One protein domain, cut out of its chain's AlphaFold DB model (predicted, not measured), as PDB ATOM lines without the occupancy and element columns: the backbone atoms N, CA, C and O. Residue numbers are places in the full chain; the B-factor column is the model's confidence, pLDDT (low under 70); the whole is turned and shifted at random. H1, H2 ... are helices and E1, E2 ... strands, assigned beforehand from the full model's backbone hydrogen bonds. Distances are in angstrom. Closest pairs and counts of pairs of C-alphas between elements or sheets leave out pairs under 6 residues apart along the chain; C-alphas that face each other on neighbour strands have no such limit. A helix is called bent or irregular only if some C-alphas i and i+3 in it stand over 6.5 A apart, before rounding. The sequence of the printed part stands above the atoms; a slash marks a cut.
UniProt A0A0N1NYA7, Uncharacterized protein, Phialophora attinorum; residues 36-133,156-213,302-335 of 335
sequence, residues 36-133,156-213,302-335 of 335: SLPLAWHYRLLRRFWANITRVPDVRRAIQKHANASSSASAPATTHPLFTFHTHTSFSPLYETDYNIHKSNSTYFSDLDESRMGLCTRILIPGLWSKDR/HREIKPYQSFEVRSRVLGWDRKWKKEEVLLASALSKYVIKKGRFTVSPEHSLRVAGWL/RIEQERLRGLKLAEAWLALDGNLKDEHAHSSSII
ATOM      1  N   SER A  36     156.590 185.347 310.092       93.69
ATOM      2  CA  SER A  36     156.137 184.708 308.845       93.69
ATOM      3  C   SER A  36     157.056 184.970 307.643       93.69
ATOM      4  O   SER A  36     156.762 184.502 306.546       93.69
ATOM      5  N   LEU A  37     158.162 185.706 307.814       95.31
ATOM      6  CA  LEU A  37     159.124 185.940 306.733       95.31
ATOM      7  C   LEU A  37     159.820 184.642 306.270       95.31
ATOM      8  O   LEU A  37     159.976 183.701 307.060       95.31
ATOM      9  N   PRO A  38     160.319 184.595 305.015       94.56
ATOM     10  CA  PRO A  38     161.178 183.515 304.541       94.56
ATOM     11  C   PRO A  38     162.316 183.209 305.521       94.56
ATOM     12  O   PRO A  38     162.904 184.107 306.117       94.56
ATOM     13  N   LEU A  39     162.610 181.918 305.704       95.62
ATOM     14  CA  LEU A  39     163.596 181.382 306.658       95.62
ATOM     15  C   LEU A  39     163.337 181.663 308.156       95.62
ATOM     16  O   LEU A  39     163.965 181.003 308.984       95.62
ATOM     17  N   ALA A  40     162.389 182.524 308.549       95.50
ATOM     18  CA  ALA A  40     162.150 182.852 309.961       95.50
ATOM     19  C   ALA A  40     161.759 181.620 310.801       95.50
ATOM     20  O   ALA A  40     162.259 181.449 311.914       95.50
ATOM     21  N   TRP A  41     160.924 180.725 310.262       95.12
ATOM     22  CA  TRP A  41     160.583 179.444 310.901       95.12
ATOM     23  C   TRP A  41     161.800 178.516 311.039       95.12
ATOM     24  O   TRP A  41     162.031 177.975 312.117       95.12
ATOM     25  N   HIS A  42     162.642 178.410 310.004       96.06
ATOM     26  CA  HIS A  42     163.881 177.624 310.047       96.06
ATOM     27  C   HIS A  42     164.846 178.146 311.123       96.06
ATOM     28  O   HIS A  42     165.379 177.362 311.907       96.06
ATOM     29  N   TYR A  43     165.024 179.470 311.219       96.06
ATOM     30  CA  TYR A  43     165.815 180.092 312.283       96.06
ATOM     31  C   TYR A  43     165.255 179.765 313.673       96.06
ATOM     32  O   TYR A  43     166.015 179.407 314.574       96.06
ATOM     33  N   ARG A  44     163.930 179.840 313.863       94.81
ATOM     34  CA  ARG A  44     163.318 179.499 315.153       94.81
ATOM     35  C   ARG A  44     163.456 178.014 315.480       94.81
ATOM     36  O   ARG A  44     163.863 177.722 316.599       94.81
ATOM     37  N   LEU A  45     163.232 177.100 314.533       94.69
ATOM     38  CA  LEU A  45     163.494 175.665 314.713       94.69
ATOM     39  C   LEU A  45     164.941 175.395 315.132       94.69
ATOM     40  O   LEU A  45     165.164 174.725 316.137       94.69
ATOM     41  N   LEU A  46     165.918 175.955 314.411       95.75
ATOM     42  CA  LEU A  46     167.336 175.818 314.752       95.75
ATOM     43  C   LEU A  46     167.620 176.380 316.148       95.75
ATOM     44  O   LEU A  46     168.269 175.721 316.953       95.75
ATOM     45  N   ARG A  47     167.080 177.552 316.494       95.38
ATOM     46  CA  ARG A  47     167.217 178.135 317.837       95.38
ATOM     47  C   ARG A  47     166.586 177.254 318.925       95.38
ATOM     48  O   ARG A  47     167.173 177.129 319.995       95.38
ATOM     49  N   ARG A  48     165.429 176.623 318.677       95.00
ATOM     50  CA  ARG A  48     164.804 175.653 319.603       95.00
ATOM     51  C   ARG A  48     165.648 174.386 319.733       95.00
ATOM     52  O   ARG A  48     165.811 173.916 320.853       95.00
ATOM     53  N   PHE A  49     166.214 173.882 318.637       94.50
ATOM     54  CA  PHE A  49     167.158 172.763 318.630       94.50
ATOM     55  C   PHE A  49     168.395 173.099 319.479       94.50
ATOM     56  O   PHE A  49     168.568 172.528 320.552       94.50
ATOM     57  N   TRP A  50     169.192 174.105 319.105       95.31
ATOM     58  CA  TRP A  50     170.416 174.466 319.837       95.31
ATOM     59  C   TRP A  50     170.169 174.778 321.325       95.31
ATOM     60  O   TRP A  50     170.984 174.399 322.160       95.31
ATOM     61  N   ALA A  51     169.031 175.390 321.680       93.75
ATOM     62  CA  ALA A  51     168.679 175.696 323.072       93.75
ATOM     63  C   ALA A  51     168.149 174.503 323.901       93.75
ATOM     64  O   ALA A  51     168.045 174.627 325.118       93.75
ATOM     65  N   ASN A  52     167.792 173.372 323.279       93.56
ATOM     66  CA  ASN A  52     167.319 172.160 323.972       93.56
ATOM     67  C   ASN A  52     168.277 170.969 323.825       93.56
ATOM     68  O   ASN A  52     167.944 169.854 324.222       93.56
ATOM     69  N   ILE A  53     169.467 171.191 323.270       93.44
ATOM     70  CA  ILE A  53     170.548 170.211 323.268       93.44
ATOM     71  C   ILE A  53     170.961 169.883 324.711       93.44
ATOM     72  O   ILE A  53     171.251 170.768 325.512       93.44
ATOM     73  N   THR A  54     171.033 168.591 325.022       90.81
ATOM     74  CA  THR A  54     171.415 168.048 326.333       90.81
ATOM     75  C   THR A  54     172.288 166.803 326.156       90.81
ATOM     76  O   THR A  54     172.268 166.148 325.111       90.81
ATOM     77  N   ARG A  55     173.083 166.458 327.174       91.19
ATOM     78  CA  ARG A  55     173.907 165.238 327.227       91.19
ATOM     79  C   ARG A  55     173.367 164.288 328.299       91.19
ATOM     80  O   ARG A  55     172.696 164.715 329.235       91.19
ATOM     81  N   VAL A  56     173.727 163.005 328.232       89.31
ATOM     82  CA  VAL A  56     173.325 161.994 329.239       89.31
ATOM     83  C   VAL A  56     173.633 162.418 330.698       89.31
ATOM     84  O   VAL A  56     172.786 162.193 331.563       89.31
ATOM     85  N   PRO A  57     174.758 163.095 331.025       90.06
ATOM     86  CA  PRO A  57     174.979 163.628 332.375       90.06
ATOM     87  C   PRO A  57     174.006 164.743 332.795       90.06
ATOM     88  O   PRO A  57     173.731 164.880 333.985       90.06
ATOM     89  N   ASP A  58     173.470 165.527 331.852       90.94
ATOM     90  CA  ASP A  58     172.450 166.547 332.133       90.94
ATOM     91  C   ASP A  58     171.099 165.895 332.439       90.94
ATOM     92  O   ASP A  58     170.431 166.285 333.395       90.94
ATOM     93  N   VAL A  59     170.747 164.844 331.686       90.31
ATOM     94  CA  VAL A  59     169.564 164.004 331.935       90.31
ATOM     95  C   VAL A  59     169.624 163.395 333.337       90.31
ATOM     96  O   VAL A  59     168.706 163.590 334.132       90.31
ATOM     97  N   ARG A  60     170.743 162.747 333.693       89.38
ATOM     98  CA  ARG A  60     170.948 162.165 335.033       89.38
ATOM     99  C   ARG A  60     170.862 163.217 336.145       89.38
ATOM    100  O   ARG A  60     170.199 162.977 337.150       89.38
ATOM    101  N   ARG A  61     171.457 164.405 335.955       89.62
ATOM    102  CA  ARG A  61     171.338 165.526 336.911       89.62
ATOM    103  C   ARG A  61     169.899 166.032 337.057       89.62
ATOM    104  O   ARG A  61     169.494 166.352 338.172       89.62
ATOM    105  N   ALA A  62     169.116 166.078 335.978       88.56
ATOM    106  CA  ALA A  62     167.705 166.460 336.039       88.56
ATOM    107  C   ALA A  62     166.858 165.430 336.810       88.56
ATOM    108  O   ALA A  62     166.061 165.820 337.663       88.56
ATOM    109  N   ILE A  63     167.072 164.132 336.562       88.38
ATOM    110  CA  ILE A  63     166.395 163.038 337.276       88.38
ATOM    111  C   ILE A  63     166.740 163.082 338.770       88.38
ATOM    112  O   ILE A  63     165.831 163.145 339.596       88.38
ATOM    113  N   GLN A  64     168.028 163.170 339.127       86.44
ATOM    114  CA  GLN A  64     168.453 163.257 340.531       86.44
ATOM    115  C   GLN A  64     167.873 164.490 341.240       86.44
ATOM    116  O   GLN A  64     167.442 164.395 342.385       86.44
ATOM    117  N   LYS A  65     167.800 165.647 340.563       85.25
ATOM    118  CA  LYS A  65     167.188 166.858 341.133       85.25
ATOM    119  C   LYS A  65     165.704 166.653 341.463       85.25
ATOM    120  O   LYS A  65     165.256 167.126 342.502       85.25
ATOM    121  N   HIS A  66     164.954 165.957 340.606       81.00
ATOM    122  CA  HIS A  66     163.540 165.649 340.854       81.00
ATOM    123  C   HIS A  66     163.355 164.579 341.940       81.00
ATOM    124  O   HIS A  66     162.468 164.725 342.779       81.00
ATOM    125  N   ALA A  67     164.219 163.559 341.992       79.19
ATOM    126  CA  ALA A  67     164.230 162.580 343.080       79.19
ATOM    127  C   ALA A  67     164.469 163.266 344.437       79.19
ATOM    128  O   ALA A  67     163.607 163.209 345.307       79.19
ATOM    129  N   ASN A  68     165.556 164.037 344.569       78.88
ATOM    130  CA  ASN A  68     165.888 164.769 345.798       78.88
ATOM    131  C   ASN A  68     164.772 165.741 346.233       78.88
ATOM    132  O   ASN A  68     164.531 165.904 347.425       78.88
ATOM    133  N   ALA A  69     164.080 166.380 345.282       74.56
ATOM    134  CA  ALA A  69     162.936 167.246 345.577       74.56
ATOM    135  C   ALA A  69     161.688 166.465 346.039       74.56
ATOM    136  O   ALA A  69     160.884 167.005 346.792       74.56
ATOM    137  N   SER A  70     161.540 165.204 345.619       66.62
ATOM    138  CA  SER A  70     160.442 164.310 346.024       66.62
ATOM    139  C   SER A  70     160.668 163.672 347.399       66.62
ATOM    140  O   SER A  70     159.708 163.248 348.031       66.62
ATOM    141  N   SER A  71     161.916 163.618 347.875       65.19
ATOM    142  CA  SER A  71     162.278 163.126 349.215       65.19
ATOM    143  C   SER A  71     162.010 164.134 350.345       65.19
ATOM    144  O   SER A  71     162.188 163.800 351.514       65.19
ATOM    145  N   SER A  72     161.597 165.367 350.032       65.75
ATOM    146  CA  SER A  72     161.168 166.342 351.041       65.75
ATOM    147  C   SER A  72     159.753 166.006 351.513       65.75
ATOM    148  O   SER A  72     158.816 166.078 350.722       65.75
ATOM    149  N   ALA A  73     159.579 165.698 352.802       57.66
ATOM    150  CA  ALA A  73     158.322 165.197 353.380       57.66
ATOM    151  C   ALA A  73     157.098 166.139 353.253       57.66
ATOM    152  O   ALA A  73     155.976 165.737 353.544       57.66
ATOM    153  N   SER A  74     157.302 167.387 352.821       56.41
ATOM    154  CA  SER A  74     156.262 168.392 352.557       56.41
ATOM    155  C   SER A  74     156.053 168.716 351.068       56.41
ATOM    156  O   SER A  74     155.230 169.571 350.739       56.41
ATOM    157  N   ALA A  75     156.803 168.090 350.154       57.16
ATOM    158  CA  ALA A  75     156.737 168.391 348.726       57.16
ATOM    159  C   ALA A  75     155.663 167.551 348.003       57.16
ATOM    160  O   ALA A  75     155.570 166.343 348.228       57.16
ATOM    161  N   PRO A  76     154.881 168.140 347.076       58.72
ATOM    162  CA  PRO A  76     153.986 167.368 346.223       58.72
ATOM    163  C   PRO A  76     154.794 166.449 345.298       58.72
ATOM    164  O   PRO A  76     155.838 166.843 344.771       58.72
ATOM    165  N   ALA A  77     154.292 165.232 345.072       62.59
ATOM    166  CA  ALA A  77     154.967 164.200 344.285       62.59
ATOM    167  C   ALA A  77     155.392 164.715 342.896       62.59
ATOM    168  O   ALA A  77     154.550 164.968 342.031       62.59
ATOM    169  N   THR A  78     156.700 164.882 342.672       71.31
ATOM    170  CA  THR A  78     157.180 165.555 341.457       71.31
ATOM    171  C   THR A  78     157.016 164.671 340.221       71.31
ATOM    172  O   THR A  78     157.234 163.460 340.265       71.31
ATOM    173  N   THR A  79     156.655 165.266 339.083       82.88
ATOM    174  CA  THR A  79     156.592 164.559 337.796       82.88
ATOM    175  C   THR A  79     157.995 164.208 337.300       82.88
ATOM    176  O   THR A  79     158.897 165.050 337.354       82.88
ATOM    177  N   HIS A  80     158.182 163.003 336.746       87.25
ATOM    178  CA  HIS A  80     159.459 162.615 336.143       87.25
ATOM    179  C   HIS A  80     159.860 163.581 335.009       87.25
ATOM    180  O   HIS A  80     159.021 163.869 334.149       87.25
ATOM    181  N   PRO A  81     161.132 164.014 334.914       88.44
ATOM    182  CA  PRO A  81     161.630 164.876 333.835       88.44
ATOM    183  C   PRO A  81     161.376 164.408 332.390       88.44
ATOM    184  O   PRO A  81     161.491 165.214 331.464       88.44
ATOM    185  N   LEU A  82     161.018 163.140 332.163       90.12
ATOM    186  CA  LEU A  82     160.560 162.644 330.857       90.12
ATOM    187  C   LEU A  82     159.149 163.147 330.490       90.12
ATOM    188  O   LEU A  82     158.901 163.528 329.346       90.12
ATOM    189  N   PHE A  83     158.236 163.174 331.464       89.31
ATOM    190  CA  PHE A  83     156.816 163.507 331.283       89.31
ATOM    191  C   PHE A  83     156.502 164.993 331.537       89.31
ATOM    192  O   PHE A  83     155.360 165.418 331.368       89.31
ATOM    193  N   THR A  84     157.490 165.803 331.928       89.00
ATOM    194  CA  THR A  84     157.331 167.258 332.073       89.00
ATOM    195  C   THR A  84     157.141 167.957 330.724       89.00
ATOM    196  O   THR A  84     157.728 167.579 329.703       89.00
ATOM    197  N   PHE A  85     156.331 169.017 330.724       89.19
ATOM    198  CA  PHE A  85     156.110 169.848 329.542       89.19
ATOM    199  C   PHE A  85     157.384 170.601 329.135       89.19
ATOM    200  O   PHE A  85     158.028 171.263 329.945       89.19
ATOM    201  N   HIS A  86     157.709 170.543 327.845       89.06
ATOM    202  CA  HIS A  86     158.437 171.601 327.165       89.06
ATOM    203  C   HIS A  86     157.442 172.725 326.837       89.06
ATOM    204  O   HIS A  86     156.424 172.476 326.190       89.06
ATOM    205  N   THR A  87     157.741 173.935 327.302       91.31
ATOM    206  CA  THR A  87     156.908 175.137 327.167       91.31
ATOM    207  C   THR A  87     157.626 176.168 326.306       91.31
ATOM    208  O   THR A  87     158.818 176.418 326.497       91.31
ATOM    209  N   HIS A  88     156.891 176.846 325.425       90.94
ATOM    210  CA  HIS A  88     157.311 178.148 324.913       90.94
ATOM    211  C   HIS A  88     156.126 179.070 324.606       90.94
ATOM    212  O   HIS A  88     155.020 178.609 324.346       90.94
ATOM    213  N   THR A  89     156.362 180.381 324.597       94.69
ATOM    214  CA  THR A  89     155.381 181.386 324.162       94.69
ATOM    215  C   THR A  89     155.540 181.737 322.683       94.69
ATOM    216  O   THR A  89     156.660 181.791 322.162       94.69
ATOM    217  N   SER A  90     154.412 181.983 322.018       95.00
ATOM    218  CA  SER A  90     154.305 182.424 320.623       95.00
ATOM    219  C   SER A  90     153.107 183.375 320.458       95.00
ATOM    220  O   SER A  90     152.390 183.650 321.418       95.00
ATOM    221  N   PHE A  91     152.902 183.911 319.256       95.06
ATOM    222  CA  PHE A  91     151.768 184.773 318.903       95.06
ATOM    223  C   PHE A  91     151.375 184.581 317.432       95.06
ATOM    224  O   PHE A  91     152.156 184.034 316.648       95.06
ATOM    225  N   SER A  92     150.177 185.035 317.047       95.19
ATOM    226  CA  SER A  92     149.693 184.982 315.657       95.19
ATOM    227  C   SER A  92     149.890 186.331 314.945       95.19
ATOM    228  O   SER A  92     149.089 187.235 315.174       95.19
ATOM    229  N   PRO A  93     150.912 186.529 314.094       95.31
ATOM    230  CA  PRO A  93     150.976 187.692 313.202       95.31
ATOM    231  C   PRO A  93     149.812 187.687 312.197       95.31
ATOM    232  O   PRO A  93     149.131 186.674 312.024       95.31
ATOM    233  N   LEU A  94     149.608 188.803 311.494       94.06
ATOM    234  CA  LEU A  94     148.522 188.953 310.513       94.06
ATOM    235  C   LEU A  94     148.622 187.952 309.343       94.06
ATOM    236  O   LEU A  94     147.612 187.489 308.835       94.06
ATOM    237  N   TYR A  95     149.830 187.556 308.938       94.50
ATOM    238  CA  TYR A  95     150.055 186.537 307.902       94.50
ATOM    239  C   TYR A  95     149.884 185.093 308.414       94.50
ATOM    240  O   TYR A  95     150.082 184.149 307.654       94.50
ATOM    241  N   GLU A  96     149.520 184.899 309.685       95.44
ATOM    242  CA  GLU A  96     149.091 183.599 310.212       95.44
ATOM    243  C   GLU A  96     147.571 183.483 310.409       95.44
ATOM    244  O   GLU A  96     147.107 182.410 310.813       95.44
ATOM    245  N   THR A  97     146.794 184.538 310.128       94.75
ATOM    246  CA  THR A  97     145.329 184.524 310.269       94.75
ATOM    247  C   THR A  97     144.596 184.080 309.003       94.75
ATOM    248  O   THR A  97     145.130 184.143 307.898       94.75
ATOM    249  N   ASP A  98     143.365 183.608 309.175       92.62
ATOM    250  CA  ASP A  98     142.430 183.241 308.116       92.62
ATOM    251  C   ASP A  98     141.556 184.433 307.666       92.62
ATOM    252  O   ASP A  98     141.796 185.587 308.033       92.62
ATOM    253  N   TYR A  99     140.517 184.151 306.874       92.38
ATOM    254  CA  TYR A  99     139.549 185.154 306.418       92.38
ATOM    255  C   TYR A  99     138.655 185.714 307.545       92.38
ATOM    256  O   TYR A  99     138.094 186.795 307.381       92.38
ATOM    257  N   ASN A 100     138.544 185.021 308.687       91.50
ATOM    258  CA  ASN A 100     137.851 185.499 309.888       91.50
ATOM    259  C   ASN A 100     138.741 186.395 310.766       91.50
ATOM    260  O   ASN A 100     138.292 186.868 311.807       91.50
ATOM    261  N   ILE A 101     139.997 186.638 310.363       91.50
ATOM    262  CA  ILE A 101     140.983 187.431 311.112       91.50
ATOM    263  C   ILE A 101     141.367 186.731 312.441       91.50
ATOM    264  O   ILE A 101     141.828 187.351 313.399       91.50
ATOM    265  N   HIS A 102     141.257 185.400 312.499       92.00
ATOM    266  CA  HIS A 102     141.736 184.566 313.610       92.00
ATOM    267  C   HIS A 102     142.843 183.618 313.135       92.00
ATOM    268  O   HIS A 102     142.990 183.382 311.941       92.00
ATOM    269  N   LYS A 103     143.685 183.102 314.042       94.75
ATOM    270  CA  LYS A 103     144.811 182.223 313.676       94.75
ATOM    271  C   LYS A 103     144.313 181.041 312.839       94.75
ATOM    272  O   LYS A 103     143.510 180.241 313.309       94.75
ATOM    273  N   SER A 104     144.816 180.927 311.613       94.31
ATOM    274  CA  SER A 104     144.400 179.893 310.670       94.31
ATOM    275  C   SER A 104     144.779 178.501 311.176       94.31
ATOM    276  O   SER A 104     145.899 178.284 311.641       94.31
ATOM    277  N   ASN A 105     143.863 177.540 311.034       90.88
ATOM    278  CA  ASN A 105     144.018 176.157 311.499       90.88
ATOM    279  C   ASN A 105     145.345 175.507 311.057       90.88
ATOM    280  O   ASN A 105     145.943 174.741 311.811       90.88
ATOM    281  N   SER A 106     145.847 175.838 309.860       90.56
ATOM    282  CA  SER A 106     147.118 175.312 309.346       90.56
ATOM    283  C   SER A 106     148.354 175.875 310.058       90.56
ATOM    284  O   SER A 106     149.364 175.183 310.178       90.56
ATOM    285  N   THR A 107     148.301 177.101 310.582       94.00
ATOM    286  CA  THR A 107     149.478 177.772 311.163       94.00
ATOM    287  C   THR A 107     149.729 177.372 312.615       94.00
ATOM    288  O   THR A 107     150.810 177.632 313.141       94.00
ATOM    289  N   TYR A 108     148.789 176.671 313.261       93.31
ATOM    290  CA  TYR A 108     149.044 175.973 314.528       93.31
ATOM    291  C   TYR A 108     150.155 174.928 314.377       93.31
ATOM    292  O   TYR A 108     150.962 174.768 315.292       93.31
ATOM    293  N   PHE A 109     150.257 174.250 313.226       92.81
ATOM    294  CA  PHE A 109     151.309 173.256 313.005       92.81
ATOM    295  C   PHE A 109     152.710 173.882 313.032       92.81
ATOM    296  O   PHE A 109     153.609 173.304 313.629       92.81
ATOM    297  N   SER A 110     152.896 175.105 312.527       93.50
ATOM    298  CA  SER A 110     154.191 175.804 312.602       93.50
ATOM    299  C   SER A 110     154.666 176.046 314.044       93.50
ATOM    300  O   SER A 110     155.853 175.892 314.328       93.50
ATOM    301  N   ASP A 111     153.748 176.381 314.956       94.19
ATOM    302  CA  ASP A 111     154.033 176.570 316.388       94.19
ATOM    303  C   ASP A 111     154.219 175.231 317.128       94.19
ATOM    304  O   ASP A 111     155.095 175.089 317.989       94.19
ATOM    305  N   LEU A 112     153.433 174.213 316.758       92.75
ATOM    306  CA  LEU A 112     153.611 172.848 317.250       92.75
ATOM    307  C   LEU A 112     154.985 172.302 316.859       92.75
ATOM    308  O   LEU A 112     155.647 171.712 317.702       92.75
ATOM    309  N   ASP A 113     155.454 172.546 315.639       93.44
ATOM    310  CA  ASP A 113     156.767 172.123 315.142       93.44
ATOM    311  C   ASP A 113     157.921 172.702 315.967       93.44
ATOM    312  O   ASP A 113     158.858 171.979 316.308       93.44
ATOM    313  N   GLU A 114     157.827 173.967 316.382       93.81
ATOM    314  CA  GLU A 114     158.807 174.591 317.279       93.81
ATOM    315  C   GLU A 114     158.827 173.950 318.675       93.81
ATOM    316  O   GLU A 114     159.903 173.742 319.243       93.81
ATOM    317  N   SER A 115     157.657 173.588 319.213       93.44
ATOM    318  CA  SER A 115     157.542 172.917 320.517       93.44
ATOM    319  C   SER A 115     158.015 171.461 320.458       93.44
ATOM    320  O   SER A 115     158.778 170.994 321.310       93.44
ATOM    321  N   ARG A 116     157.609 170.754 319.397       91.31
ATOM    322  CA  ARG A 116     158.007 169.386 319.049       91.31
ATOM    323  C   ARG A 116     159.518 169.288 318.875       91.31
ATOM    324  O   ARG A 116     160.122 168.381 319.437       91.31
ATOM    325  N   MET A 117     160.141 170.237 318.175       93.62
ATOM    326  CA  MET A 117     161.595 170.296 318.013       93.62
ATOM    327  C   MET A 117     162.308 170.430 319.361       93.62
ATOM    328  O   MET A 117     163.212 169.645 319.642       93.62
ATOM    329  N   GLY A 118     161.882 171.362 320.221       93.88
ATOM    330  CA  GLY A 118     162.466 171.526 321.557       93.88
ATOM    331  C   GLY A 118     162.359 170.256 322.411       93.88
ATOM    332  O   GLY A 118     163.360 169.790 322.957       93.88
ATOM    333  N   LEU A 119     161.176 169.634 322.449       93.81
ATOM    334  CA  LEU A 119     160.936 168.390 323.189       93.81
ATOM    335  C   LEU A 119     161.745 167.201 322.641       93.81
ATOM    336  O   LEU A 119     162.434 166.524 323.406       93.81
ATOM    337  N   CYS A 120     161.686 166.943 321.331       92.06
ATOM    338  CA  CYS A 120     162.406 165.834 320.701       92.06
ATOM    339  C   CYS A 120     163.924 166.002 320.826       92.06
ATOM    340  O   CYS A 120     164.617 165.018 321.079       92.06
ATOM    341  N   THR A 121     164.437 167.234 320.719       93.56
ATOM    342  CA  THR A 121     165.863 167.521 320.934       93.56
ATOM    343  C   THR A 121     166.266 167.172 322.364       93.56
ATOM    344  O   THR A 121     167.170 166.357 322.555       93.56
ATOM    345  N   ARG A 122     165.539 167.715 323.355       93.44
ATOM    346  CA  ARG A 122     165.783 167.490 324.788       93.44
ATOM    347  C   ARG A 122     165.861 166.010 325.131       93.44
ATOM    348  O   ARG A 122     166.662 165.630 325.978       93.44
ATOM    349  N   ILE A 123     165.005 165.197 324.513       92.19
ATOM    350  CA  ILE A 123     164.819 163.796 324.886       92.19
ATOM    351  C   ILE A 123     165.733 162.851 324.094       92.19
ATOM    352  O   ILE A 123     166.284 161.929 324.686       92.19
ATOM    353  N   LEU A 124     165.936 163.065 322.791       90.69
ATOM    354  CA  LEU A 124     166.564 162.062 321.917       90.69
ATOM    355  C   LEU A 124     168.030 162.365 321.556       90.69
ATOM    356  O   LEU A 124     168.792 161.430 321.303       90.69
ATOM    357  N   ILE A 125     168.475 163.629 321.597       91.56
ATOM    358  CA  ILE A 125     169.886 163.980 321.333       91.56
ATOM    359  C   ILE A 125     170.878 163.392 322.354       91.56
ATOM    360  O   ILE A 125     171.929 162.924 321.906       91.56
ATOM    361  N   PRO A 126     170.574 163.280 323.668       90.56
ATOM    362  CA  PRO A 126     171.430 162.541 324.598       90.56
ATOM    363  C   PRO A 126     171.757 161.118 324.125       90.56
ATOM    364  O   PRO A 126     172.883 160.663 324.302       90.56
ATOM    365  N   GLY A 127     170.796 160.441 323.482       84.25
ATOM    366  CA  GLY A 127     170.965 159.092 322.943       84.25
ATOM    367  C   GLY A 127     171.830 159.054 321.682       84.25
ATOM    368  O   GLY A 127     172.728 158.223 321.597       84.25
ATOM    369  N   LEU A 128     171.645 160.002 320.752       84.12
ATOM    370  CA  LEU A 128     172.509 160.157 319.563       84.12
ATOM    371  C   LEU A 128     173.979 160.452 319.910       84.12
ATOM    372  O   LEU A 128     174.858 160.261 319.072       84.12
ATOM    373  N   TRP A 129     174.239 160.957 321.115       81.25
ATOM    374  CA  TRP A 129     175.574 161.267 321.630       81.25
ATOM    375  C   TRP A 129     176.136 160.203 322.577       81.25
ATOM    376  O   TRP A 129     177.289 160.304 323.006       81.25
ATOM    377  N   SER A 130     175.349 159.174 322.898       76.94
ATOM    378  CA  SER A 130     175.848 157.990 323.584       76.94
ATOM    379  C   SER A 130     176.772 157.195 322.658       76.94
ATOM    380  O   SER A 130     176.571 157.148 321.446       76.94
ATOM    381  N   LYS A 131     177.787 156.532 323.222       76.12
ATOM    382  CA  LYS A 131     178.684 155.634 322.471       76.12
ATOM    383  C   LYS A 131     178.110 154.216 322.311       76.12
ATOM    384  O   LYS A 131     178.868 153.299 322.003       76.12
ATOM    385  N   ASP A 132     176.814 154.024 322.560       79.56
ATOM    386  CA  ASP A 132     176.191 152.704 322.485       79.56
ATOM    387  C   ASP A 132     176.219 152.141 321.052       79.56
ATOM    388  O   ASP A 132     175.907 152.824 320.075       79.56
ATOM    389  N   ARG A 133     176.610 150.869 320.949       82.00
ATOM    390  CA  ARG A 133     176.696 150.089 319.711       82.00
ATOM    391  C   ARG A 133     175.854 148.815 319.754       82.00
ATOM    392  O   ARG A 133     175.952 148.024 318.823       82.00
ATOM    393  N   HIS A 156     139.557 174.439 319.926       83.12
ATOM    394  CA  HIS A 156     138.452 174.649 320.876       83.12
ATOM    395  C   HIS A 156     138.154 176.132 321.160       83.12
ATOM    396  O   HIS A 156     137.064 176.448 321.632       83.12
ATOM    397  N   ARG A 157     139.100 177.047 320.894       84.88
ATOM    398  CA  ARG A 157     138.910 178.509 320.986       84.88
ATOM    399  C   ARG A 157     139.736 179.233 319.920       84.88
ATOM    400  O   ARG A 157     140.825 178.780 319.570       84.88
ATOM    401  N   GLU A 158     139.227 180.372 319.458       88.50
ATOM    402  CA  GLU A 158     139.934 181.296 318.562       88.50
ATOM    403  C   GLU A 158     141.188 181.909 319.215       88.50
ATOM    404  O   GLU A 158     141.260 182.077 320.436       88.50
ATOM    405  N   ILE A 159     142.170 182.274 318.386       92.00
ATOM    406  CA  ILE A 159     143.337 183.078 318.772       92.00
ATOM    407  C   ILE A 159     143.363 184.310 317.865       92.00
ATOM    408  O   ILE A 159     143.355 184.182 316.640       92.00
ATOM    409  N   LYS A 160     143.374 185.502 318.463       94.62
ATOM    410  CA  LYS A 160     143.271 186.791 317.762       94.62
ATOM    411  C   LYS A 160     144.621 187.265 317.208       94.62
ATOM    412  O   LYS A 160     145.666 186.774 317.652       94.62
ATOM    413  N   PRO A 161     144.644 188.224 316.261       95.44
ATOM    414  CA  PRO A 161     145.892 188.773 315.749       95.44
ATOM    415  C   PRO A 161     146.707 189.368 316.899       95.44
ATOM    416  O   PRO A 161     146.175 190.064 317.761       95.44
ATOM    417  N   TYR A 162     148.001 189.066 316.918       95.31
ATOM    418  CA  TYR A 162     148.977 189.459 317.937       95.31
ATOM    419  C   TYR A 162     148.665 188.999 319.372       95.31
ATOM    420  O   TYR A 162     149.404 189.338 320.297       95.31
ATOM    421  N   GLN A 163     147.649 188.151 319.575       92.56
ATOM    422  CA  GLN A 163     147.419 187.489 320.854       92.56
ATOM    423  C   GLN A 163     148.583 186.537 321.159       92.56
ATOM    424  O   GLN A 163     148.909 185.655 320.362       92.56
ATOM    425  N   SER A 164     149.188 186.714 322.334       93.44
ATOM    426  CA  SER A 164     150.195 185.803 322.881       93.44
ATOM    427  C   SER A 164     149.534 184.536 323.428       93.44
ATOM    428  O   SER A 164     148.480 184.602 324.064       93.44
ATOM    429  N   PHE A 165     150.155 183.383 323.194       93.88
ATOM    430  CA  PHE A 165     149.718 182.080 323.688       93.88
ATOM    431  C   PHE A 165     150.914 181.197 324.066       93.88
ATOM    432  O   PHE A 165     152.044 181.409 323.623       93.88
ATOM    433  N   GLU A 166     150.660 180.189 324.898       94.31
ATOM    434  CA  GLU A 166     151.666 179.215 325.322       94.31
ATOM    435  C   GLU A 166     151.466 177.880 324.598       94.31
ATOM    436  O   GLU A 166     150.367 177.328 324.569       94.31
ATOM    437  N   VAL A 167     152.549 177.340 324.042       93.06
ATOM    438  CA  VAL A 167     152.599 176.033 323.392       93.06
ATOM    439  C   VAL A 167     153.306 175.065 324.334       93.06
ATOM    440  O   VAL A 167     154.477 175.258 324.675       93.06
ATOM    441  N   ARG A 168     152.586 174.023 324.764       91.94
ATOM    442  CA  ARG A 168     153.083 172.975 325.666       91.94
ATOM    443  C   ARG A 168     153.147 171.637 324.937       91.94
ATOM    444  O   ARG A 168     152.180 171.226 324.302       91.94
ATOM    445  N   SER A 169     154.253 170.911 325.071       90.38
ATOM    446  CA  SER A 169     154.381 169.536 324.569       90.38
ATOM    447  C   SER A 169     155.088 168.658 325.595       90.38
ATOM    448  O   SER A 169     156.119 169.050 326.132       90.38
ATOM    449  N   ARG A 170     154.570 167.456 325.860       91.56
ATOM    450  CA  ARG A 170     155.209 166.446 326.724       91.56
ATOM    451  C   ARG A 170     155.247 165.090 326.028       91.56
ATOM    452  O   ARG A 170     154.476 164.868 325.096       91.56
ATOM    453  N   VAL A 171     156.090 164.172 326.505       88.94
ATOM    454  CA  VAL A 171     155.872 162.749 326.207       88.94
ATOM    455  C   VAL A 171     154.552 162.348 326.846       88.94
ATOM    456  O   VAL A 171     154.331 162.598 328.032       88.94
ATOM    457  N   LEU A 172     153.676 161.764 326.032       86.81
ATOM    458  CA  LEU A 172     152.428 161.180 326.490       86.81
ATOM    459  C   LEU A 172     152.657 159.685 326.763       86.81
ATOM    460  O   LEU A 172     152.585 159.260 327.904       86.81
ATOM    461  N   GLY A 173     153.085 158.909 325.766       85.06
ATOM    462  CA  GLY A 173     153.494 157.516 325.953       85.06
ATOM    463  C   GLY A 173     154.154 156.931 324.706       85.06
ATOM    464  O   GLY A 173     154.357 157.649 323.727       85.06
ATOM    465  N   TRP A 174     154.487 155.637 324.740       85.81
ATOM    466  CA  TRP A 174     155.105 154.928 323.615       85.81
ATOM    467  C   TRP A 174     154.666 153.453 323.493       85.81
ATOM    468  O   TRP A 174     154.441 152.789 324.498       85.81
ATOM    469  N   ASP A 175     154.573 152.959 322.254       67.25
ATOM    470  CA  ASP A 175     154.469 151.546 321.816       67.25
ATOM    471  C   ASP A 175     153.082 150.844 321.659       67.25
ATOM    472  O   ASP A 175     153.073 149.781 321.047       67.25
ATOM    473  N   ARG A 176     151.908 151.372 322.087       52.69
ATOM    474  CA  ARG A 176     150.534 150.806 321.799       52.69
ATOM    475  C   ARG A 176     149.411 151.896 321.661       52.69
ATOM    476  O   ARG A 176     149.744 153.064 321.478       52.69
ATOM    477  N   LYS A 177     148.099 151.540 321.683       33.72
ATOM    478  CA  LYS A 177     146.878 152.420 321.596       33.72
ATOM    479  C   LYS A 177     145.909 152.194 322.817       33.72
ATOM    480  O   LYS A 177     145.697 151.021 323.100       33.72
ATOM    481  N   TRP A 178     145.256 153.204 323.463       55.28
ATOM    482  CA  TRP A 178     144.040 153.062 324.370       55.28
ATOM    483  C   TRP A 178     143.141 154.368 324.558       55.28
ATOM    484  O   TRP A 178     143.616 155.392 324.114       55.28
ATOM    485  N   LYS A 179     141.861 154.446 325.039       29.25
ATOM    486  CA  LYS A 179     140.857 155.593 324.797       29.25
ATOM    487  C   LYS A 179     140.588 156.748 325.845       29.25
ATOM    488  O   LYS A 179     140.081 156.436 326.917       29.25
ATOM    489  N   LYS A 180     140.740 158.047 325.437       36.66
ATOM    490  CA  LYS A 180     140.189 159.386 325.898       36.66
ATOM    491  C   LYS A 180     140.134 159.732 327.438       36.66
ATOM    492  O   LYS A 180     140.275 158.841 328.257       36.66
ATOM    493  N   GLU A 181     140.011 160.955 328.001       33.34
ATOM    494  CA  GLU A 181     139.756 162.370 327.605       33.34
ATOM    495  C   GLU A 181     140.548 163.365 328.504       33.34
ATOM    496  O   GLU A 181     141.019 162.955 329.558       33.34
ATOM    497  N   GLU A 182     140.654 164.657 328.124       32.06
ATOM    498  CA  GLU A 182     140.156 165.825 328.910       32.06
ATOM    499  C   GLU A 182     140.335 167.170 328.147       32.06
ATOM    500  O   GLU A 182     140.865 167.188 327.035       32.06
ATOM    501  N   VAL A 183     139.820 168.285 328.695       38.59
ATOM    502  CA  VAL A 183     139.606 169.578 327.996       38.59
ATOM    503  C   VAL A 183     140.895 170.392 327.772       38.59
ATOM    504  O   VAL A 183     141.739 170.514 328.658       38.59
ATOM    505  N   LEU A 184     141.029 171.012 326.589       36.88
ATOM    506  CA  LEU A 184     142.215 171.773 326.162       36.88
ATOM    507  C   LEU A 184     141.833 172.925 325.199       36.88
ATOM    508  O   LEU A 184     140.702 172.988 324.732       36.88
ATOM    509  N   LEU A 185     142.754 173.856 324.893       39.88
ATOM    510  CA  LEU A 185     142.514 174.962 323.936       39.88
ATOM    511  C   LEU A 185     142.694 174.541 322.468       39.88
ATOM    512  O   LEU A 185     141.905 174.925 321.607       39.88
ATOM    513  N   ALA A 186     143.711 173.721 322.201       35.50
ATOM    514  CA  ALA A 186     143.853 172.948 320.973       35.50
ATOM    515  C   ALA A 186     144.597 171.641 321.294       35.50
ATOM    516  O   ALA A 186     145.659 171.682 321.922       35.50
ATOM    517  N   SER A 187     144.049 170.484 320.916       52.12
ATOM    518  CA  SER A 187     144.622 169.176 321.266       52.12
ATOM    519  C   SER A 187     145.434 168.584 320.117       52.12
ATOM    520  O   SER A 187     144.878 167.963 319.212       52.12
ATOM    521  N   ALA A 188     146.756 168.758 320.176       54.72
ATOM    522  CA  ALA A 188     147.691 168.215 319.199       54.72
ATOM    523  C   ALA A 188     148.281 166.867 319.649       54.72
ATOM    524  O   ALA A 188     149.136 166.827 320.535       54.72
ATOM    525  N   LEU A 189     147.876 165.767 319.010       66.62
ATOM    526  CA  LEU A 189     148.494 164.448 319.193       66.62
ATOM    527  C   LEU A 189     149.352 164.111 317.971       66.62
ATOM    528  O   LEU A 189     148.872 164.157 316.843       66.62
ATOM    529  N   SER A 190     150.633 163.802 318.194       68.56
ATOM    530  CA  SER A 190     151.614 163.469 317.150       68.56
ATOM    531  C   SER A 190     152.134 162.044 317.338       68.56
ATOM    532  O   SER A 190     152.756 161.754 318.362       68.56
ATOM    533  N   LYS A 191     151.938 161.165 316.348       73.12
ATOM    534  CA  LYS A 191     152.596 159.848 316.309       73.12
ATOM    535  C   LYS A 191     153.988 160.002 315.709       73.12
ATOM    536  O   LYS A 191     154.128 160.533 314.609       73.12
ATOM    537  N   TYR A 192     154.998 159.484 316.397       77.88
ATOM    538  CA  TYR A 192     156.375 159.448 315.911       77.88
ATOM    539  C   TYR A 192     156.835 158.027 315.609       77.88
ATOM    540  O   TYR A 192     156.388 157.073 316.244       77.88
ATOM    541  N   VAL A 193     157.781 157.914 314.680       78.94
ATOM    542  CA  VAL A 193     158.589 156.710 314.469       78.94
ATOM    543  C   VAL A 193     160.060 157.112 314.536       78.94
ATOM    544  O   VAL A 193     160.486 158.052 313.857       78.94
ATOM    545  N   ILE A 194     160.839 156.412 315.359       84.69
ATOM    546  CA  ILE A 194     162.300 156.524 315.391       84.69
ATOM    547  C   ILE A 194     162.841 155.434 314.467       84.69
ATOM    548  O   ILE A 194     162.429 154.279 314.568       84.69
ATOM    549  N   LYS A 195     163.747 155.782 313.550       80.94
ATOM    550  CA  LYS A 195     164.395 154.809 312.656       80.94
ATOM    551  C   LYS A 195     165.908 154.930 312.717       80.94
ATOM    552  O   LYS A 195     166.417 156.042 312.820       80.94
ATOM    553  N   LYS A 196     166.623 153.807 312.596       81.69
ATOM    554  CA  LYS A 196     168.070 153.757 312.359       81.69
ATOM    555  C   LYS A 196     168.313 153.150 310.978       81.69
ATOM    556  O   LYS A 196     168.119 151.956 310.763       81.69
ATOM    557  N   GLY A 197     168.691 153.992 310.016       82.31
ATOM    558  CA  GLY A 197     168.694 153.592 308.606       82.31
ATOM    559  C   GLY A 197     167.277 153.238 308.131       82.31
ATOM    560  O   GLY A 197     166.366 154.052 308.259       82.31
ATOM    561  N   ARG A 198     167.087 152.026 307.590       77.06
ATOM    562  CA  ARG A 198     165.763 151.529 307.156       77.06
ATOM    563  C   ARG A 198     164.909 150.971 308.307       77.06
ATOM    564  O   ARG A 198     163.686 150.966 308.195       77.06
ATOM    565  N   PHE A 199     165.533 150.544 309.405       77.25
ATOM    566  CA  PHE A 199     164.879 149.827 310.503       77.25
ATOM    567  C   PHE A 199     164.202 150.777 311.495       77.25
ATOM    568  O   PHE A 199     164.777 151.801 311.865       77.25
ATOM    569  N   THR A 200     163.009 150.420 311.970       82.69
ATOM    570  CA  THR A 200     162.377 151.074 313.126       82.69
ATOM    571  C   THR A 200     163.114 150.681 314.409       82.69
ATOM    572  O   THR A 200     163.488 149.525 314.581       82.69
ATOM    573  N   VAL A 201     163.332 151.641 315.309       83.69
ATOM    574  CA  VAL A 201     163.929 151.426 316.637       83.69
ATOM    575  C   VAL A 201     162.872 151.731 317.688       83.69
ATOM    576  O   VAL A 201     162.165 152.734 317.564       83.69
ATOM    577  N   SER A 202     162.764 150.904 318.732       87.50
ATOM    578  CA  SER A 202     161.770 151.159 319.774       87.50
ATOM    579  C   SER A 202     162.067 152.467 320.530       87.50
ATOM    580  O   SER A 202     163.223 152.764 320.881       87.50
ATOM    581  N   PRO A 203     161.035 153.277 320.811       86.69
ATOM    582  CA  PRO A 203     161.105 154.364 321.776       86.69
ATOM    583  C   PRO A 203     161.694 153.942 323.125       86.69
ATOM    584  O   PRO A 203     162.555 154.659 323.625       86.69
ATOM    585  N   GLU A 204     161.327 152.777 323.680       87.69
ATOM    586  CA  GLU A 204     161.901 152.283 324.945       87.69
ATOM    587  C   GLU A 204     163.438 152.201 324.882       87.69
ATOM    588  O   GLU A 204     164.131 152.755 325.737       87.69
ATOM    589  N   HIS A 205     163.983 151.574 323.835       85.75
ATOM    590  CA  HIS A 205     165.428 151.491 323.627       85.75
ATOM    591  C   HIS A 205     166.054 152.889 323.503       85.75
ATOM    592  O   HIS A 205     167.023 153.208 324.190       85.75
ATOM    593  N   SER A 206     165.457 153.752 322.679       87.19
ATOM    594  CA  SER A 206     165.947 155.115 322.430       87.19
ATOM    595  C   SER A 206     165.985 155.967 323.710       87.19
ATOM    596  O   SER A 206     166.944 156.702 323.948       87.19
ATOM    597  N   LEU A 207     164.969 155.830 324.568       91.25
ATOM    598  CA  LEU A 207     164.866 156.507 325.864       91.25
ATOM    599  C   LEU A 207     165.867 155.952 326.890       91.25
ATOM    600  O   LEU A 207     166.458 156.735 327.638       91.25
ATOM    601  N   ARG A 208     166.111 154.634 326.895       90.06
ATOM    602  CA  ARG A 208     167.145 153.991 327.727       90.06
ATOM    603  C   ARG A 208     168.549 154.476 327.349       90.06
ATOM    604  O   ARG A 208     169.289 154.907 328.229       90.06
ATOM    605  N   VAL A 209     168.893 154.497 326.059       87.75
ATOM    606  CA  VAL A 209     170.208 154.966 325.566       87.75
ATOM    607  C   VAL A 209     170.422 156.463 325.824       87.75
ATOM    608  O   VAL A 209     171.535 156.886 326.135       87.75
ATOM    609  N   ALA A 210     169.355 157.266 325.778       87.56
ATOM    610  CA  ALA A 210     169.373 158.674 326.179       87.56
ATOM    611  C   ALA A 210     169.443 158.904 327.709       87.56
ATOM    612  O   ALA A 210     169.673 160.033 328.145       87.56
ATOM    613  N   GLY A 211     169.290 157.854 328.524       86.38
ATOM    614  CA  GLY A 211     169.387 157.911 329.984       86.38
ATOM    615  C   GLY A 211     168.108 158.334 330.716       86.38
ATOM    616  O   GLY A 211     168.200 158.717 331.878       86.38
ATOM    617  N   TRP A 212     166.939 158.279 330.065       89.38
ATOM    618  CA  TRP A 212     165.641 158.617 330.678       89.38
ATOM    619  C   TRP A 212     164.967 157.461 331.415       89.38
ATOM    620  O   TRP A 212     164.001 157.704 332.132       89.38
ATOM    621  N   LEU A 213     165.420 156.223 331.213       89.00
ATOM    622  CA  LEU A 213     164.845 155.039 331.848       89.00
ATOM    623  C   LEU A 213     165.868 154.391 332.795       89.00
ATOM    624  O   LEU A 213     167.040 154.287 332.416       89.00
ATOM    625  N   ARG A 302     156.756 152.748 338.206       87.19
ATOM    626  CA  ARG A 302     156.115 154.068 338.178       87.19
ATOM    627  C   ARG A 302     156.240 154.752 336.815       87.19
ATOM    628  O   ARG A 302     155.295 155.396 336.355       87.19
ATOM    629  N   ILE A 303     157.384 154.599 336.141       89.19
ATOM    630  CA  ILE A 303     157.562 155.074 334.758       89.19
ATOM    631  C   ILE A 303     156.681 154.268 333.796       89.19
ATOM    632  O   ILE A 303     156.060 154.861 332.916       89.19
ATOM    633  N   GLU A 304     156.576 152.953 333.986       88.19
ATOM    634  CA  GLU A 304     155.683 152.082 333.217       88.19
ATOM    635  C   GLU A 304     154.201 152.392 333.488       88.19
ATOM    636  O   GLU A 304     153.397 152.351 332.563       88.19
ATOM    637  N   GLN A 305     153.833 152.803 334.704       88.06
ATOM    638  CA  GLN A 305     152.487 153.272 335.044       88.06
ATOM    639  C   GLN A 305     152.155 154.615 334.385       88.06
ATOM    640  O   GLN A 305     151.118 154.701 333.738       88.06
ATOM    641  N   GLU A 306     153.001 155.657 334.467       88.88
ATOM    642  CA  GLU A 306     152.730 156.916 333.735       88.88
ATOM    643  C   GLU A 306     152.836 156.707 332.217       88.88
ATOM    644  O   GLU A 306     152.059 157.318 331.484       88.88
ATOM    645  N   ARG A 307     153.668 155.766 331.728       88.25
ATOM    646  CA  ARG A 307     153.570 155.285 330.341       88.25
ATOM    647  C   ARG A 307     152.180 154.713 330.110       88.25
ATOM    648  O   ARG A 307     151.470 155.272 329.300       88.25
ATOM    649  N   LEU A 308     151.714 153.696 330.825       85.94
ATOM    650  CA  LEU A 308     150.372 153.114 330.658       85.94
ATOM    651  C   LEU A 308     149.207 154.056 331.059       85.94
ATOM    652  O   LEU A 308     148.044 153.717 330.837       85.94
ATOM    653  N   ARG A 309     149.503 155.260 331.571       87.56
ATOM    654  CA  ARG A 309     148.562 156.346 331.897       87.56
ATOM    655  C   ARG A 309     148.674 157.580 330.964       87.56
ATOM    656  O   ARG A 309     147.795 158.443 330.985       87.56
ATOM    657  N   GLY A 310     149.648 157.611 330.050       81.19
ATOM    658  CA  GLY A 310     149.758 158.571 328.936       81.19
ATOM    659  C   GLY A 310     149.801 157.923 327.529       81.19
ATOM    660  O   GLY A 310     149.398 158.510 326.529       81.19
ATOM    661  N   LEU A 311     150.162 156.650 327.444       80.38
ATOM    662  CA  LEU A 311     150.039 155.765 326.282       80.38
ATOM    663  C   LEU A 311     148.591 155.313 326.030       80.38
ATOM    664  O   LEU A 311     148.350 154.772 324.947       80.38
ATOM    665  N   LYS A 312     147.690 155.657 327.013       81.06
ATOM    666  CA  LYS A 312     144.945 156.448 327.411       81.06
ATOM    667  C   LYS A 312     144.134 157.555 326.598       81.06
ATOM    668  O   LYS A 312     143.209 157.186 325.922       81.06
ATOM    669  N   LEU A 313     144.438 158.856 326.525       76.44
ATOM    670  CA  LEU A 313     143.952 159.725 325.429       76.44
ATOM    671  C   LEU A 313     143.947 159.139 323.974       76.44
ATOM    672  O   LEU A 313     143.199 159.656 323.146       76.44
ATOM    673  N   ALA A 314     144.755 158.127 323.613       75.00
ATOM    674  CA  ALA A 314     145.284 157.973 322.243       75.00
ATOM    675  C   ALA A 314     144.562 157.042 321.221       75.00
ATOM    676  O   ALA A 314     144.573 157.396 320.051       75.00
ATOM    677  N   GLU A 315     143.918 155.911 321.560       76.38
ATOM    678  CA  GLU A 315     142.979 155.131 320.700       76.38
ATOM    679  C   GLU A 315     141.877 156.028 320.175       76.38
ATOM    680  O   GLU A 315     141.450 155.832 319.053       76.38
ATOM    681  N   ALA A 316     141.352 156.961 320.972       76.25
ATOM    682  CA  ALA A 316     140.230 157.774 320.507       76.25
ATOM    683  C   ALA A 316     140.573 158.481 319.181       76.25
ATOM    684  O   ALA A 316     139.705 158.692 318.343       76.25
ATOM    685  N   TRP A 317     141.870 158.733 318.967       72.56
ATOM    686  CA  TRP A 317     142.450 159.056 317.676       72.56
ATOM    687  C   TRP A 317     142.961 157.835 316.873       72.56
ATOM    688  O   TRP A 317     142.610 157.701 315.711       72.56
ATOM    689  N   LEU A 318     143.756 156.919 317.443       67.50
ATOM    690  CA  LEU A 318     144.400 155.793 316.728       67.50
ATOM    691  C   LEU A 318     143.446 154.656 316.295       67.50
ATOM    692  O   LEU A 318     143.861 153.754 315.567       67.50
ATOM    693  N   ALA A 319     142.208 154.651 316.778       75.38
ATOM    694  CA  ALA A 319     141.103 153.810 316.329       75.38
ATOM    695  C   ALA A 319     140.289 154.546 315.261       75.38
ATOM    696  O   ALA A 319     140.016 153.958 314.230       75.38
ATOM    697  N   LEU A 320     140.031 155.852 315.419       77.25
ATOM    698  CA  LEU A 320     139.475 156.690 314.346       77.25
ATOM    699  C   LEU A 320     140.362 156.655 313.081       77.25
ATOM    700  O   LEU A 320     139.862 156.461 311.982       77.25
ATOM    701  N   ASP A 321     141.684 156.738 313.245       68.06
ATOM    702  CA  ASP A 321     142.699 156.536 312.198       68.06
ATOM    703  C   ASP A 321     142.709 155.103 311.616       68.06
ATOM    704  O   ASP A 321     143.219 154.903 310.517       68.06
ATOM    705  N   GLY A 322     142.161 154.113 312.329       68.31
ATOM    706  CA  GLY A 322     141.897 152.769 311.803       68.31
ATOM    707  C   GLY A 322     140.631 152.764 310.954       68.31
ATOM    708  O   GLY A 322     140.721 152.620 309.740       68.31
ATOM    709  N   ASN A 323     139.492 153.075 311.578       74.81
ATOM    710  CA  ASN A 323     138.172 153.110 310.948       74.81
ATOM    711  C   ASN A 323     138.149 153.942 309.650       74.81
ATOM    712  O   ASN A 323     137.497 153.553 308.691       74.81
ATOM    713  N   LEU A 324     138.873 155.069 309.584       69.75
ATOM    714  CA  LEU A 324     138.967 155.901 308.372       69.75
ATOM    715  C   LEU A 324     139.749 155.241 307.220       69.75
ATOM    716  O   LEU A 324     139.538 155.595 306.062       69.75
ATOM    717  N   LYS A 325     140.654 154.297 307.508       65.81
ATOM    718  CA  LYS A 325     141.331 153.479 306.486       65.81
ATOM    719  C   LYS A 325     140.448 152.323 306.035       65.81
ATOM    720  O   LYS A 325     140.412 152.040 304.843       65.81
ATOM    721  N   ASP A 326     139.711 151.723 306.964       72.06
ATOM    722  CA  ASP A 326     138.747 150.661 306.669       72.06
ATOM    723  C   ASP A 326     137.600 151.207 305.787       72.06
ATOM    724  O   ASP A 326     137.262 150.611 304.767       72.06
ATOM    725  N   GLU A 327     137.099 152.410 306.092       74.44
ATOM    726  CA  GLU A 327     136.119 153.161 305.286       74.44
ATOM    727  C   GLU A 327     136.654 153.521 303.887       74.44
ATOM    728  O   GLU A 327     135.947 153.400 302.886       74.44
ATOM    729  N   HIS A 328     137.925 153.926 303.786       60.03
ATOM    730  CA  HIS A 328     138.563 154.201 302.496       60.03
ATOM    731  C   HIS A 328     138.728 152.924 301.652       60.03
ATOM    732  O   HIS A 328     138.482 152.955 300.443       60.03
ATOM    733  N   ALA A 329     139.092 151.800 302.275       67.19
ATOM    734  CA  ALA A 329     139.162 150.501 301.611       67.19
ATOM    735  C   ALA A 329     137.771 150.027 301.150       67.19
ATOM    736  O   ALA A 329     137.633 149.562 300.021       67.19
ATOM    737  N   HIS A 330     136.733 150.229 301.969       71.75
ATOM    738  CA  HIS A 330     135.347 149.939 301.603       71.75
ATOM    739  C   HIS A 330     134.876 150.801 300.420       71.75
ATOM    740  O   HIS A 330     134.416 150.257 299.416       71.75
ATOM    741  N   SER A 331     135.096 152.117 300.475       66.56
ATOM    742  CA  SER A 331     134.804 153.049 299.372       66.56
ATOM    743  C   SER A 331     135.495 152.639 298.063       66.56
ATOM    744  O   SER A 331     134.909 152.740 296.990       66.56
ATOM    745  N   SER A 332     136.725 152.124 298.155       59.94
ATOM    746  CA  SER A 332     137.518 151.654 297.007       59.94
ATOM    747  C   SER A 332     137.100 150.271 296.483       59.94
ATOM    748  O   SER A 332     137.675 149.804 295.507       59.94
ATOM    749  N   SER A 333     136.128 149.605 297.121       66.50
ATOM    750  CA  SER A 333     135.576 148.304 296.699       66.50
ATOM    751  C   SER A 333     134.200 148.402 296.019       66.50
ATOM    752  O   SER A 333     133.623 147.382 295.648       66.50
ATOM    753  N   ILE A 334     133.672 149.624 295.878       70.50
ATOM    754  CA  ILE A 334     132.344 149.936 295.316       70.50
ATOM    755  C   ILE A 334     132.456 150.515 293.882       70.50
ATOM    756  O   ILE A 334     131.439 150.738 293.223       70.50
ATOM    757  N   ILE A 335     133.684 150.739 293.395       50.62
ATOM    758  CA  ILE A 335     134.030 151.332 292.088       50.62
ATOM    759  C   ILE A 335     134.686 150.269 291.200       50.62
ATOM    760  O   ILE A 335     134.269 150.172 290.025       50.62
TER     761      ILE A 335
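Overview. This is residues 36 to 133, 156 to 213 and 302 to 335 of the 335 residues of an uncharacterized protein of Phialophora attinorum (UniProt A0A0N1NYA7). A long kinked helix, H3, forms the core: H1 lies along it, the two-stranded ribbon E1 and E2 covers another part of it, and H2 and H4 meet it beyond or near its kink. A long strand, E3, with its short partner E4 makes a second ribbon, and the last helices form a tail of which H7 sticks out. The printed part has 190 residues with seven named helices and four named strands, in the order H1 H2 E1 H3 E2 E3 E4 H4 H5 H6 H7; both sheets, E1 - E2 and E3 - E4, are antiparallel, and the class is mixed, helices and strands. The whole is only just compact, close to loose, with a radius of gyration of the C-alphas of 19.3 A and spans of 55 by 46 by 40 A.

Arrangement. Look first at E1, residues 86 to 91, and E2, residues 164 to 169, antiparallel neighbours at 153 degrees; N 88 and O 167, 3.0 A apart, are within hydrogen-bond range. H3, residues 107 to 128, is the hub, touching three helices; its closest C-alphas to E1 are those of Leu 119 and His 86, 5.7 A apart. H3 has a kink of 41 degrees near residue 122 and is only just irregular, with C-alphas 123 and 126 6.7 A apart. H1, residues 40 to 52, touches H3, closest at the C-alphas of Asn 52 and Arg 122, 5.0 A, the same way at a shallow tilt of 32 degrees, only just short of steep. H2, residues 56 to 70, and H3 only just touch, with 3 pairs of C-alphas within 8 A, and only at their ends; the closest are Val 56 and Pro 126, 5.0 A. H4, residues 203 to 209, touches H3 at its residues 123 to 127 alone, with the C-alphas of Val 209 and Gly 127 closest at 4.9 A, the same way at a steep tilt of 44 degrees. E3, residues 186 to 196, and E4, residues 199 to 201, form a hairpin; N 201 and O 194 are 2.9 A apart, within hydrogen-bond range. H5, residues 302 to 310, touches no helix, while H6, residues 315 to 318, and H7, residues 320 to 331, meet only through their link. Every O i to N i+4 pair is within hydrogen-bond range in H1, H2, H4 and H5, against 15 of 18 in H3 and 7 of 8 in H7; H6 is too short for such a pair.

Along the chain. Find C-alpha 40 at (162.150, 182.852, 309.961), where H1 begins; it is 18.4 A long, and H2 21.3 A. From C-alpha 107 at (149.478, 177.772, 311.163), H3 runs 30.2 A. E1 and E2 are each 16.9 A long and E3 32.1 A. H7 runs 16.1 A to C-alpha 331 at (134.804, 153.049, 299.372).

Size, cuts and confidence. The C-alphas of Ala 73 and Ile 335, the two farthest apart, are 67.4 A from each other. Residues 134 to 155 and 214 to 301 are not printed, with gaps of 45.5 A and 10.8 A between the C-alphas across the cuts. The links H2 to E1, E1 to H3 and E2 to E3 are long. Residues 71 to 76 and 320 to 335 stand free. The mean pLDDT of the printed part is 82.0; 35 residues are under 70, among them 70 to 77 and 175 to 190.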